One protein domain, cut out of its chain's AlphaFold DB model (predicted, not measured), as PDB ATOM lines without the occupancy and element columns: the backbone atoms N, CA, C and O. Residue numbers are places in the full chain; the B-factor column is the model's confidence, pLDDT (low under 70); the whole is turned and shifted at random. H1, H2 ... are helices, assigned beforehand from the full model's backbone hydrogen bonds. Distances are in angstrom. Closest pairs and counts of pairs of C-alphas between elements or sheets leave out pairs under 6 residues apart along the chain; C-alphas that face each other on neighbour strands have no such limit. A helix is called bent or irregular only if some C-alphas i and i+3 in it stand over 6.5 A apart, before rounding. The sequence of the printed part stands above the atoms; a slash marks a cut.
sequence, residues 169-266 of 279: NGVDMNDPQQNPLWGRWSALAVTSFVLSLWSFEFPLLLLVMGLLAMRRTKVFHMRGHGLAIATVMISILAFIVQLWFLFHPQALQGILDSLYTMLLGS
ATOM      1  N   ASN A 169     -21.347  82.273 250.976       66.50
ATOM      2  CA  ASN A 169     -22.791  82.435 251.176       66.50
ATOM      3  C   ASN A 169     -23.174  83.621 252.090       66.50
ATOM      4  O   ASN A 169     -24.152  83.540 252.826       66.50
ATOM      5  N   GLY A 170     -22.408  84.720 252.041       63.53
ATOM      6  CA  GLY A 170     -22.693  85.954 252.790       63.53
ATOM      7  C   GLY A 170     -22.338  85.914 254.279       63.53
ATOM      8  O   GLY A 170     -22.567  86.893 254.980       63.53
ATOM      9  N   VAL A 171     -21.766  84.805 254.749       59.28
ATOM     10  CA  VAL A 171     -21.206  84.659 256.093       59.28
ATOM     11  C   VAL A 171     -19.702  84.879 255.998       59.28
ATOM     12  O   VAL A 171     -19.073  84.381 255.065       59.28
ATOM     13  N   ASP A 172     -19.125  85.631 256.931       63.12
ATOM     14  CA  ASP A 172     -17.673  85.788 257.030       63.12
ATOM     15  C   ASP A 172     -17.073  84.561 257.731       63.12
ATOM     16  O   ASP A 172     -17.350  84.293 258.902       63.12
ATOM     17  N   MET A 173     -16.258  83.786 257.010       63.69
ATOM     18  CA  MET A 173     -15.629  82.569 257.538       63.69
ATOM     19  C   MET A 173     -14.469  82.878 258.479       63.69
ATOM     20  O   MET A 173     -14.080  81.995 259.253       63.69
ATOM     21  N   ASN A 174     -13.928  84.099 258.410       62.31
ATOM     22  CA  ASN A 174     -12.841  84.590 259.248       62.31
ATOM     23  C   ASN A 174     -13.353  85.188 260.565       62.31
ATOM     24  O   ASN A 174     -12.554  85.379 261.479       62.31
ATOM     25  N   ASP A 175     -14.665  85.418 260.693       64.31
ATOM     26  CA  ASP A 175     -15.289  85.876 261.932       64.31
ATOM     27  C   ASP A 175     -15.668  84.682 262.841       64.31
ATOM     28  O   ASP A 175     -16.593  83.917 262.531       64.31
ATOM     29  N   PRO A 176     -14.999  84.497 263.999       61.69
ATOM     30  CA  PRO A 176     -15.304  83.420 264.942       61.69
ATOM     31  C   PRO A 176     -16.710  83.515 265.551       61.69
ATOM     32  O   PRO A 176     -17.185  82.541 266.135       61.69
ATOM     33  N   GLN A 177     -17.387  84.660 265.428       59.56
ATOM     34  CA  GLN A 177     -18.761  84.831 265.899       59.56
ATOM     35  C   GLN A 177     -19.793  84.247 264.932       59.56
ATOM     36  O   GLN A 177     -20.855  83.809 265.373       59.56
ATOM     37  N   GLN A 178     -19.490  84.198 263.632       60.00
ATOM     38  CA  GLN A 178     -20.395  83.623 262.632       60.00
ATOM     39  C   GLN A 178     -20.035  82.183 262.246       60.00
ATOM     40  O   GLN A 178     -20.898  81.428 261.798       60.00
ATOM     41  N   ASN A 179     -18.787  81.764 262.471       65.69
ATOM     42  CA  ASN A 179     -18.333  80.401 262.225       65.69
ATOM     43  C   ASN A 179     -18.127  79.633 263.552       65.69
ATOM     44  O   ASN A 179     -17.027  79.628 264.103       65.69
ATOM     45  N   PRO A 180     -19.128  78.887 264.062       64.69
ATOM     46  CA  PRO A 180     -19.008  78.120 265.311       64.69
ATOM     47  C   PRO A 180     -18.007  76.951 265.233       64.69
ATOM     48  O   PRO A 180     -17.785  76.232 266.211       64.69
ATOM     49  N   LEU A 181     -17.419  76.705 264.060       60.88
ATOM     50  CA  LEU A 181     -16.395  75.692 263.846       60.88
ATOM     51  C   LEU A 181     -14.979  76.286 263.748       60.88
ATOM     52  O   LEU A 181     -14.020  75.521 263.605       60.88
ATOM     53  N   TRP A 182     -14.844  77.611 263.877       52.62
ATOM     54  CA  TRP A 182     -13.572  78.329 263.877       52.62
ATOM     55  C   TRP A 182     -12.657  77.796 264.989       52.62
ATOM     56  O   TRP A 182     -13.052  77.670 266.148       52.62
ATOM     57  N   GLY A 183     -11.438  77.387 264.628       59.16
ATOM     58  CA  GLY A 183     -10.449  76.868 265.581       59.16
ATOM     59  C   GLY A 183     -10.727  75.482 266.190       59.16
ATOM     60  O   GLY A 183      -9.904  75.008 266.975       59.16
ATOM     61  N   ARG A 184     -11.821  74.787 265.833       69.44
ATOM     62  CA  ARG A 184     -12.106  73.422 266.324       69.44
ATOM     63  C   ARG A 184     -11.330  72.368 265.525       69.44
ATOM     64  O   ARG A 184     -11.123  72.502 264.319       69.44
ATOM     65  N   TRP A 185     -10.920  71.289 266.195       64.00
ATOM     66  CA  TRP A 185     -10.267  70.146 265.550       64.00
ATOM     67  C   TRP A 185     -11.227  69.476 264.561       64.00
ATOM     68  O   TRP A 185     -12.364  69.144 264.903       64.00
ATOM     69  N   SER A 186     -10.780  69.259 263.321       65.25
ATOM     70  CA  SER A 186     -11.585  68.549 262.325       65.25
ATOM     71  C   SER A 186     -11.695  67.070 262.705       65.25
ATOM     72  O   SER A 186     -10.776  66.290 262.459       65.25
ATOM     73  N   ALA A 187     -12.833  66.675 263.287       61.66
ATOM     74  CA  ALA A 187     -13.130  65.281 263.627       61.66
ATOM     75  C   ALA A 187     -13.022  64.348 262.406       61.66
ATOM     76  O   ALA A 187     -12.553  63.222 262.549       61.66
ATOM     77  N   LEU A 188     -13.375  64.846 261.210       58.16
ATOM     78  CA  LEU A 188     -13.218  64.142 259.931       58.16
ATOM     79  C   LEU A 188     -11.753  63.916 259.553       58.16
ATOM     80  O   LEU A 188     -11.427  62.855 259.040       58.16
ATOM     81  N   ALA A 189     -10.862  64.876 259.831       62.91
ATOM     82  CA  ALA A 189      -9.435  64.671 259.594       62.91
ATOM     83  C   ALA A 189      -8.923  63.542 260.499       62.91
ATOM     84  O   ALA A 189      -8.361  62.570 260.001       62.91
ATOM     85  N   VAL A 190      -9.197  63.624 261.807       66.44
ATOM     86  CA  VAL A 190      -8.755  62.623 262.796       66.44
ATOM     87  C   VAL A 190      -9.275  61.228 262.462       66.44
ATOM     88  O   VAL A 190      -8.493  60.283 262.424       66.44
ATOM     89  N   THR A 191     -10.565  61.095 262.146       66.75
ATOM     90  CA  THR A 191     -11.128  59.800 261.732       66.75
ATOM     91  C   THR A 191     -10.526  59.312 260.419       66.75
ATOM     92  O   THR A 191     -10.145  58.150 260.353       66.75
ATOM     93  N   SER A 192     -10.340  60.171 259.411       62.41
ATOM     94  CA  SER A 192      -9.723  59.759 258.140       62.41
ATOM     95  C   SER A 192      -8.278  59.264 258.299       62.41
ATOM     96  O   SER A 192      -7.897  58.281 257.670       62.41
ATOM     97  N   PHE A 193      -7.501  59.862 259.206       70.00
ATOM     98  CA  PHE A 193      -6.134  59.433 259.501       70.00
ATOM     99  C   PHE A 193      -6.086  58.099 260.246       70.00
ATOM    100  O   PHE A 193      -5.325  57.210 259.876       70.00
ATOM    101  N   VAL A 194      -6.923  57.935 261.274       73.81
ATOM    102  CA  VAL A 194      -6.981  56.683 262.041       73.81
ATOM    103  C   VAL A 194      -7.492  55.539 261.165       73.81
ATOM    104  O   VAL A 194      -6.904  54.460 261.176       73.81
ATOM    105  N   LEU A 195      -8.514  55.779 260.335       62.78
ATOM    106  CA  LEU A 195      -8.958  54.785 259.358       62.78
ATOM    107  C   LEU A 195      -7.873  54.479 258.319       62.78
ATOM    108  O   LEU A 195      -7.782  53.332 257.896       62.78
ATOM    109  N   SER A 196      -7.021  55.438 257.942       63.62
ATOM    110  CA  SER A 196      -5.917  55.196 257.000       63.62
ATOM    111  C   SER A 196      -4.863  54.227 257.501       63.62
ATOM    112  O   SER A 196      -4.253  53.548 256.681       63.62
ATOM    113  N   LEU A 197      -4.645  54.142 258.811       71.00
ATOM    114  CA  LEU A 197      -3.711  53.171 259.382       71.00
ATOM    115  C   LEU A 197      -4.305  51.759 259.433       71.00
ATOM    116  O   LEU A 197      -3.559  50.787 259.479       71.00
ATOM    117  N   TRP A 198      -5.635  51.652 259.422       68.38
ATOM    118  CA  TRP A 198      -6.351  50.388 259.590       68.38
ATOM    119  C   TRP A 198      -6.941  49.828 258.284       68.38
ATOM    120  O   TRP A 198      -7.197  48.638 258.197       68.38
ATOM    121  N   SER A 199      -7.134  50.662 257.257       64.25
ATOM    122  CA  SER A 199      -7.910  50.328 256.048       64.25
ATOM    123  C   SER A 199      -7.042  50.184 254.790       64.25
ATOM    124  O   SER A 199      -7.408  50.686 253.724       64.25
ATOM    125  N   PHE A 200      -5.885  49.522 254.903       64.88
ATOM    126  CA  PHE A 200      -4.911  49.347 253.810       64.88
ATOM    127  C   PHE A 200      -5.517  48.739 252.522       64.88
ATOM    128  O   PHE A 200      -4.988  48.943 251.434       64.88
ATOM    129  N   GLU A 201      -6.664  48.059 252.614       60.56
ATOM    130  CA  GLU A 201      -7.307  47.371 251.489       60.56
ATOM    131  C   GLU A 201      -8.084  48.277 250.509       60.56
ATOM    132  O   GLU A 201      -8.297  47.877 249.364       60.56
ATOM    133  N   PHE A 202      -8.489  49.500 250.891       66.69
ATOM    134  CA  PHE A 202      -9.332  50.372 250.044       66.69
ATOM    135  C   PHE A 202      -8.761  51.792 249.840       66.69
ATOM    136  O   PHE A 202      -9.368  52.782 250.266       66.69
ATOM    137  N   PRO A 203      -7.631  51.945 249.124       67.38
ATOM    138  CA  PRO A 203      -6.934  53.231 248.985       67.38
ATOM    139  C   PRO A 203      -7.756  54.332 248.282       67.38
ATOM    140  O   PRO A 203      -7.616  55.512 248.601       67.38
ATOM    141  N   LEU A 204      -8.657  53.978 247.355       67.88
ATOM    142  CA  LEU A 204      -9.451  54.955 246.591       67.88
ATOM    143  C   LEU A 204     -10.572  55.616 247.411       67.88
ATOM    144  O   LEU A 204     -10.839  56.806 247.238       67.88
ATOM    145  N   LEU A 205     -11.215  54.881 248.324       65.12
ATOM    146  CA  LEU A 205     -12.277  55.424 249.182       65.12
ATOM    147  C   LEU A 205     -11.705  56.466 250.160       65.12
ATOM    148  O   LEU A 205     -12.286  57.536 250.360       65.12
ATOM    149  N   LEU A 206     -10.532  56.175 250.730       67.62
ATOM    150  CA  LEU A 206      -9.841  57.063 251.665       67.62
ATOM    151  C   LEU A 206      -9.271  58.307 250.982       67.62
ATOM    152  O   LEU A 206      -9.297  59.386 251.572       67.62
ATOM    153  N   LEU A 207      -8.851  58.197 249.720       73.44
ATOM    154  CA  LEU A 207      -8.457  59.346 248.908       73.44
ATOM    155  C   LEU A 207      -9.607  60.358 248.773       73.44
ATOM    156  O   LEU A 207      -9.418  61.553 249.003       73.44
ATOM    157  N   VAL A 208     -10.816  59.887 248.446       74.94
ATOM    158  CA  VAL A 208     -12.003  60.747 248.298       74.94
ATOM    159  C   VAL A 208     -12.409  61.360 249.639       74.94
ATOM    160  O   VAL A 208     -12.686  62.559 249.708       74.94
ATOM    161  N   MET A 209     -12.384  60.583 250.723       64.06
ATOM    162  CA  MET A 209     -12.685  61.099 252.063       64.06
ATOM    163  C   MET A 209     -11.642  62.109 252.562       64.06
ATOM    164  O   MET A 209     -12.010  63.133 253.141       64.06
ATOM    165  N   GLY A 210     -10.357  61.900 252.266       69.50
ATOM    166  CA  GLY A 210      -9.286  62.858 252.548       69.50
ATOM    167  C   GLY A 210      -9.430  64.157 251.745       69.50
ATOM    168  O   GLY A 210      -9.286  65.251 252.296       69.50
ATOM    169  N   LEU A 211      -9.803  64.066 250.464       73.94
ATOM    170  CA  LEU A 211     -10.083  65.227 249.610       73.94
ATOM    171  C   LEU A 211     -11.293  66.036 250.103       73.94
ATOM    172  O   LEU A 211     -11.229  67.267 250.169       73.94
ATOM    173  N   LEU A 212     -12.373  65.367 250.513       69.12
ATOM    174  CA  LEU A 212     -13.542  66.019 251.112       69.12
ATOM    175  C   LEU A 212     -13.190  66.710 252.439       69.12
ATOM    176  O   LEU A 212     -13.630  67.836 252.685       69.12
ATOM    177  N   ALA A 213     -12.333  66.095 253.260       60.53
ATOM    178  CA  ALA A 213     -11.829  66.707 254.486       60.53
ATOM    179  C   ALA A 213     -10.974  67.960 254.208       60.53
ATOM    180  O   ALA A 213     -11.099  68.957 254.925       60.53
ATOM    181  N   MET A 214     -10.158  67.973 253.146       62.88
ATOM    182  CA  MET A 214      -9.401  69.165 252.734       62.88
ATOM    183  C   MET A 214     -10.315  70.290 252.244       62.88
ATOM    184  O   MET A 214     -10.153  71.435 252.662       62.88
ATOM    185  N   ARG A 215     -11.333  69.970 251.434       66.75
ATOM    186  CA  ARG A 215     -12.319  70.958 250.973       66.75
ATOM    187  C   ARG A 215     -13.071  71.592 252.146       66.75
ATOM    188  O   ARG A 215     -13.256  72.801 252.170       66.75
ATOM    189  N   ARG A 216     -13.448  70.796 253.148       64.25
ATOM    190  CA  ARG A 216     -14.172  71.273 254.335       64.25
ATOM    191  C   ARG A 216     -13.276  72.049 255.299       64.25
ATOM    192  O   ARG A 216     -13.714  73.030 255.877       64.25
ATOM    193  N   THR A 217     -12.019  71.658 255.481       59.28
ATOM    194  CA  THR A 217     -11.107  72.396 256.371       59.28
ATOM    195  C   THR A 217     -10.687  73.741 255.783       59.28
ATOM    196  O   THR A 217     -10.542  74.689 256.549       59.28
ATOM    197  N   LYS A 218     -10.533  73.847 254.450       57.22
ATOM    198  CA  LYS A 218     -10.093  75.084 253.774       57.22
ATOM    199  C   LYS A 218     -11.168  76.166 253.779       57.22
ATOM    200  O   LYS A 218     -10.840  77.336 253.845       57.22
ATOM    201  N   VAL A 219     -12.435  75.754 253.770       57.06
ATOM    202  CA  VAL A 219     -13.569  76.675 253.880       57.06
ATOM    203  C   VAL A 219     -13.735  77.188 255.313       57.06
ATOM    204  O   VAL A 219     -14.131  78.320 255.489       57.06
ATOM    205  N   PHE A 220     -13.399  76.420 256.355       55.88
ATOM    206  CA  PHE A 220     -13.720  76.801 257.742       55.88
ATOM    207  C   PHE A 220     -12.530  77.239 258.612       55.88
ATOM    208  O   PHE A 220     -12.687  77.286 259.832       55.88
ATOM    209  N   HIS A 221     -11.355  77.517 258.032       60.97
ATOM    210  CA  HIS A 221     -10.146  77.914 258.779       60.97
ATOM    211  C   HIS A 221      -9.875  77.026 260.018       60.97
ATOM    212  O   HIS A 221      -9.558  77.486 261.118       60.97
ATOM    213  N   MET A 222     -10.037  75.706 259.867       62.62
ATOM    214  CA  MET A 222      -9.891  74.758 260.977       62.62
ATOM    215  C   MET A 222      -8.428  74.343 261.180       62.62
ATOM    216  O   MET A 222      -7.717  74.010 260.230       62.62
ATOM    217  N   ARG A 223      -7.986  74.234 262.440       56.75
ATOM    218  CA  ARG A 223      -6.667  73.686 262.805       56.75
ATOM    219  C   ARG A 223      -6.675  72.160 262.632       56.75
ATOM    220  O   ARG A 223      -6.939  71.413 263.566       56.75
ATOM    221  N   GLY A 224      -6.479  71.686 261.403       60.50
ATOM    222  CA  GLY A 224      -6.493  70.247 261.090       60.50
ATOM    223  C   GLY A 224      -5.948  69.857 259.713       60.50
ATOM    224  O   GLY A 224      -6.015  68.688 259.339       60.50
ATOM    225  N   HIS A 225      -5.407  70.813 258.957       58.41
ATOM    226  CA  HIS A 225      -4.971  70.608 257.574       58.41
ATOM    227  C   HIS A 225      -3.845  69.583 257.413       58.41
ATOM    228  O   HIS A 225      -3.900  68.763 256.502       58.41
ATOM    229  N   GLY A 226      -2.855  69.585 258.312       68.81
ATOM    230  CA  GLY A 226      -1.691  68.697 258.197       68.81
ATOM    231  C   GLY A 226      -2.053  67.211 258.225       68.81
ATOM    232  O   GLY A 226      -1.477  66.412 257.496       68.81
ATOM    233  N   LEU A 227      -3.066  66.842 259.005       67.19
ATOM    234  CA  LEU A 227      -3.471  65.452 259.175       67.19
ATOM    235  C   LEU A 227      -4.317  64.933 257.992       67.19
ATOM    236  O   LEU A 227      -4.184  63.779 257.584       67.19
ATOM    237  N   ALA A 228      -5.120  65.805 257.373       66.81
ATOM    238  CA  ALA A 228      -5.811  65.488 256.120       66.81
ATOM    239  C   ALA A 228      -4.811  65.301 254.962       66.81
ATOM    240  O   ALA A 228      -4.943  64.366 254.177       66.81
ATOM    241  N   ILE A 229      -3.767  66.136 254.906       76.69
ATOM    242  CA  ILE A 229      -2.675  65.991 253.932       76.69
ATOM    243  C   ILE A 229      -1.928  64.673 254.155       76.69
ATOM    244  O   ILE A 229      -1.713  63.935 253.199       76.69
ATOM    245  N   ALA A 230      -1.580  64.338 255.402       78.50
ATOM    246  CA  ALA A 230      -0.920  63.073 255.726       78.50
ATOM    247  C   ALA A 230      -1.742  61.862 255.259       78.50
ATOM    248  O   ALA A 230      -1.194  60.941 254.667       78.50
ATOM    249  N   THR A 231      -3.061  61.900 255.451       80.69
ATOM    250  CA  THR A 231      -3.980  60.841 255.000       80.69
ATOM    251  C   THR A 231      -3.936  60.656 253.484       80.69
ATOM    252  O   THR A 231      -3.832  59.533 252.989       80.69
ATOM    253  N   VAL A 232      -3.966  61.757 252.730       80.31
ATOM    254  CA  VAL A 232      -3.852  61.721 251.267       80.31
ATOM    255  C   VAL A 232      -2.487  61.184 250.844       80.31
ATOM    256  O   VAL A 232      -2.421  60.317 249.979       80.31
ATOM    257  N   MET A 233      -1.412  61.636 251.489       81.81
ATOM    258  CA  MET A 233      -0.054  61.167 251.203       81.81
ATOM    259  C   MET A 233       0.101  59.666 251.462       81.81
ATOM    260  O   MET A 233       0.608  58.952 250.602       81.81
ATOM    261  N   ILE A 234      -0.387  59.166 252.599       82.44
ATOM    262  CA  ILE A 234      -0.369  57.734 252.933       82.44
ATOM    263  C   ILE A 234      -1.191  56.938 251.917       82.44
ATOM    264  O   ILE A 234      -0.725  55.912 251.431       82.44
ATOM    265  N   SER A 235      -2.372  57.432 251.539       81.94
ATOM    266  CA  SER A 235      -3.234  56.771 250.550       81.94
ATOM    267  C   SER A 235      -2.564  56.681 249.174       81.94
ATOM    268  O   SER A 235      -2.637  55.644 248.518       81.94
ATOM    269  N   ILE A 236      -1.870  57.741 248.745       85.12
ATOM    270  CA  ILE A 236      -1.119  57.763 247.482       85.12
ATOM    271  C   ILE A 236       0.056  56.781 247.538       85.12
ATOM    272  O   ILE A 236       0.235  55.996 246.609       85.12
ATOM    273  N   LEU A 237       0.833  56.782 248.624       85.00
ATOM    274  CA  LEU A 237       1.956  55.857 248.795       85.00
ATOM    275  C   LEU A 237       1.489  54.397 248.820       85.00
ATOM    276  O   LEU A 237       2.074  53.559 248.136       85.00
ATOM    277  N   ALA A 238       0.406  54.097 249.541       80.38
ATOM    278  CA  ALA A 238      -0.190  52.766 249.579       80.38
ATOM    279  C   ALA A 238      -0.675  52.326 248.191       80.38
ATOM    280  O   ALA A 238      -0.405  51.201 247.778       80.38
ATOM    281  N   PHE A 239      -1.315  53.219 247.430       82.50
ATOM    282  CA  PHE A 239      -1.730  52.932 246.057       82.50
ATOM    283  C   PHE A 239      -0.539  52.639 245.136       82.50
ATOM    284  O   PHE A 239      -0.595  51.694 244.353       82.50
ATOM    285  N   ILE A 240       0.557  53.398 245.249       87.50
ATOM    286  CA  ILE A 240       1.778  53.169 244.460       87.50
ATOM    287  C   ILE A 240       2.401  51.812 244.800       87.50
ATOM    288  O   ILE A 240       2.769  51.070 243.892       87.50
ATOM    289  N   VAL A 241       2.492  51.460 246.084       84.56
ATOM    290  CA  VAL A 241       3.008  50.153 246.516       84.56
ATOM    291  C   VAL A 241       2.104  49.023 246.019       84.56
ATOM    292  O   VAL A 241       2.604  48.047 245.468       84.56
ATOM    293  N   GLN A 242       0.782  49.169 246.119       75.88
ATOM    294  CA  GLN A 242      -0.171  48.178 245.612       75.88
ATOM    295  C   GLN A 242      -0.049  47.996 244.094       75.88
ATOM    296  O   GLN A 242      -0.061  46.873 243.591       75.88
ATOM    297  N   LEU A 243       0.108  49.100 243.361       84.69
ATOM    298  CA  LEU A 243       0.322  49.084 241.922       84.69
ATOM    299  C   LEU A 243       1.655  48.406 241.576       84.69
ATOM    300  O   LEU A 243       1.720  47.614 240.638       84.69
ATOM    301  N   TRP A 244       2.701  48.642 242.369       84.69
ATOM    302  CA  TRP A 244       3.980  47.951 242.226       84.69
ATOM    303  C   TRP A 244       3.843  46.436 242.436       84.69
ATOM    304  O   TRP A 244       4.331  45.681 241.595       84.69
ATOM    305  N   PHE A 245       3.124  45.985 243.473       83.19
ATOM    306  CA  PHE A 245       2.829  44.561 243.701       83.19
ATOM    307  C   PHE A 245       2.007  43.942 242.565       83.19
ATOM    308  O   PHE A 245       2.243  42.792 242.198       83.19
ATOM    309  N   LEU A 246       1.086  44.704 241.970       80.44
ATOM    310  CA  LEU A 246       0.295  44.249 240.825       80.44
ATOM    311  C   LEU A 246       1.164  44.008 239.581       80.44
ATOM    312  O   LEU A 246       0.953  43.030 238.868       80.44
ATOM    313  N   PHE A 247       2.154  44.869 239.330       84.62
ATOM    314  CA  PHE A 247       3.100  44.700 238.221       84.62
ATOM    315  C   PHE A 247       4.238  43.711 238.521       84.62
ATOM    316  O   PHE A 247       4.894  43.242 237.592       84.62
ATOM    317  N   HIS A 248       4.452  43.350 239.790       84.88
ATOM    318  CA  HIS A 248       5.473  42.389 240.226       84.88
ATOM    319  C   HIS A 248       4.856  41.185 240.969       84.88
ATOM    320  O   HIS A 248       5.237  40.900 242.109       84.88
ATOM    321  N   PRO A 249       3.952  40.409 240.334       75.88
ATOM    322  CA  PRO A 249       3.241  39.305 240.993       75.88
ATOM    323  C   PRO A 249       4.172  38.170 241.452       75.88
ATOM    324  O   PRO A 249       3.893  37.473 242.426       75.88
ATOM    325  N   GLN A 250       5.319  38.023 240.787       77.62
ATOM    326  CA  GLN A 250       6.366  37.046 241.100       77.62
ATOM    327  C   GLN A 250       6.954  37.189 242.516       77.62
ATOM    328  O   GLN A 250       7.348  36.194 243.120       77.62
ATOM    329  N   ALA A 251       6.964  38.399 243.089       73.06
ATOM    330  CA  ALA A 251       7.444  38.616 244.456       73.06
ATOM    331  C   ALA A 251       6.502  37.999 245.507       73.06
ATOM    332  O   ALA A 251       6.952  37.487 246.530       73.06
ATOM    333  N   LEU A 252       5.196  38.005 245.232       65.50
ATOM    334  CA  LEU A 252       4.171  37.417 246.095       65.50
ATOM    335  C   LEU A 252       4.251  35.886 246.070       65.50
ATOM    336  O   LEU A 252       4.183  35.239 247.112       65.50
ATOM    337  N   GLN A 253       4.472  35.315 244.886       76.88
ATOM    338  CA  GLN A 253       4.629  33.872 244.706       76.88
ATOM    339  C   GLN A 253       5.894  33.343 245.389       76.88
ATOM    340  O   GLN A 253       5.816  32.342 246.088       76.88
ATOM    341  N   GLY A 254       7.024  34.055 245.303       79.50
ATOM    342  CA  GLY A 254       8.252  33.659 246.005       79.50
ATOM    343  C   GLY A 254       8.126  33.669 247.537       79.50
ATOM    344  O   GLY A 254       8.704  32.820 248.218       79.50
ATOM    345  N   ILE A 255       7.340  34.594 248.100       78.94
ATOM    346  CA  ILE A 255       7.060  34.639 249.546       78.94
ATOM    347  C   ILE A 255       6.118  33.501 249.956       78.94
ATOM    348  O   ILE A 255       6.342  32.850 250.974       78.94
ATOM    349  N   LEU A 256       5.086  33.224 249.158       78.50
ATOM    350  CA  LEU A 256       4.175  32.112 249.417       78.50
ATOM    351  C   LEU A 256       4.887  30.763 249.297       78.50
ATOM    352  O   LEU A 256       4.758  29.945 250.200       78.50
ATOM    353  N   ASP A 257       5.695  30.552 248.261       82.19
ATOM    354  CA  ASP A 257       6.448  29.310 248.075       82.19
ATOM    355  C   ASP A 257       7.490  29.107 249.174       82.19
ATOM    356  O   ASP A 257       7.645  27.993 249.670       82.19
ATOM    357  N   SER A 258       8.179  30.162 249.617       82.62
ATOM    358  CA  SER A 258       9.124  30.061 250.738       82.62
ATOM    359  C   SER A 258       8.424  29.778 252.069       82.62
ATOM    360  O   SER A 258       8.926  28.966 252.842       82.62
ATOM    361  N   LEU A 259       7.238  30.342 252.317       78.88
ATOM    362  CA  LEU A 259       6.398  29.992 253.468       78.88
ATOM    363  C   LEU A 259       5.855  28.563 253.382       78.88
ATOM    364  O   LEU A 259       5.924  27.841 254.372       78.88
ATOM    365  N   TYR A 260       5.369  28.119 252.220       81.88
ATOM    366  CA  TYR A 260       4.933  26.736 252.006       81.88
ATOM    367  C   TYR A 260       6.091  25.761 252.194       81.88
ATOM    368  O   TYR A 260       5.925  24.744 252.858       81.88
ATOM    369  N   THR A 261       7.273  26.090 251.679       83.00
ATOM    370  CA  THR A 261       8.478  25.268 251.822       83.00
ATOM    371  C   THR A 261       8.997  25.282 253.256       83.00
ATOM    372  O   THR A 261       9.463  24.260 253.738       83.00
ATOM    373  N   MET A 262       8.879  26.392 253.985       80.94
ATOM    374  CA  MET A 262       9.246  26.458 255.401       80.94
ATOM    375  C   MET A 262       8.239  25.703 256.280       80.94
ATOM    376  O   MET A 262       8.641  25.005 257.207       80.94
ATOM    377  N   LEU A 263       6.945  25.770 255.964       75.12
ATOM    378  CA  LEU A 263       5.874  25.071 256.675       75.12
ATOM    379  C   LEU A 263       5.893  23.554 256.403       75.12
ATOM    380  O   LEU A 263       5.828  22.771 257.347       75.12
ATOM    381  N   LEU A 264       6.042  23.120 255.145       70.62
ATOM    382  CA  LEU A 264       6.195  21.700 254.787       70.62
ATOM    383  C   LEU A 264       7.593  21.165 255.118       70.62
ATOM    384  O   LEU A 264       7.717  20.020 255.539       70.62
ATOM    385  N   GLY A 265       8.645  21.969 254.974       65.31
ATOM    386  CA  GLY A 265      10.022  21.597 255.312       65.31
ATOM    387  C   GLY A 265      10.244  21.463 256.818       65.31
ATOM    388  O   GLY A 265      10.961  20.563 257.248       65.31
ATOM    389  N   SER A 266       9.555  22.268 257.637       59.72
ATOM    390  CA  SER A 266       9.522  22.095 259.096       59.72
ATOM    391  C   SER A 266       8.755  20.840 259.533       59.72
ATOM    392  O   SER A 266       8.982  20.359 260.641       59.72
TER     393      SER A 266
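What this domain is: This is residues 169 to 266 of the 279 residues of an uncharacterized protein of Bifidobacterium bombi DSM 19703 (UniProt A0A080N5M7). Three helices, H1, H2 and H3, form a small up-and-down bundle, and H3 runs on beyond it to a corner where H4 turns off and sticks out as a free arm. At the other end of the long axis lies an irregular leading stretch, residues 169 to 186, with no named element. The printed part has 98 residues with four named helices in the order H1, H2, H3, H4 and no named strand; its class is all helix. It is extended, with a radius of gyration of the C-alphas of 20.4 A, and spans 70 by 26 by 16 A, the arm adding much of the length.

Where its parts are: After residues 169 to 186, H1 covers residues 187 to 198, beginning at C-alpha 187 (-13.130, 65.281, 263.627). H2 covers residues 203 to 219 and is 24.9 A long. H3, residues 225 to 247, is the longest helix at 33.3 A. H4, residues 249 to 266, is 25.8 A long and ends at C-alpha 266 (9.522, 22.095, 259.096).

How they stand to each other: H1 and H2 form a helical hairpin at a shallow tilt of 20 degrees; H2 touches H1 with residues 206 to 213 alone, and the closest C-alphas, of Ala 189 and Ala 213, are 6.0 A apart. H2 and H3 form another, also at 20 degrees, with the C-alphas of Pro 203 and Ser 235 closest at 5.4 A. H3 touches H1 with residues 225 to 235 alone, the same way at a shallow tilt of 27 degrees; the C-alphas of Ala 189 and Ala 228 are closest, at 5.1 A. H4 is close to H3 but not clearly touching, about perpendicular at 77 degrees, and apart from H1 and H2. Every O i to N i+4 pair is within hydrogen-bond range in H2, H3 and H4, and 7 of 8 in H1.

The domain as a whole: The C-alphas of Gly 170 and Gly 265 are the two farthest apart, at 72.2 A. Residues 243 to 266 stand free; the body without them spans 45 by 19 by 15 A. The printed part has no cut, and its three links between helices are tight. Mean pLDDT of the printed part is 70.0, with 57 residues under 70, among them residues 169 to 192 and 212 to 228.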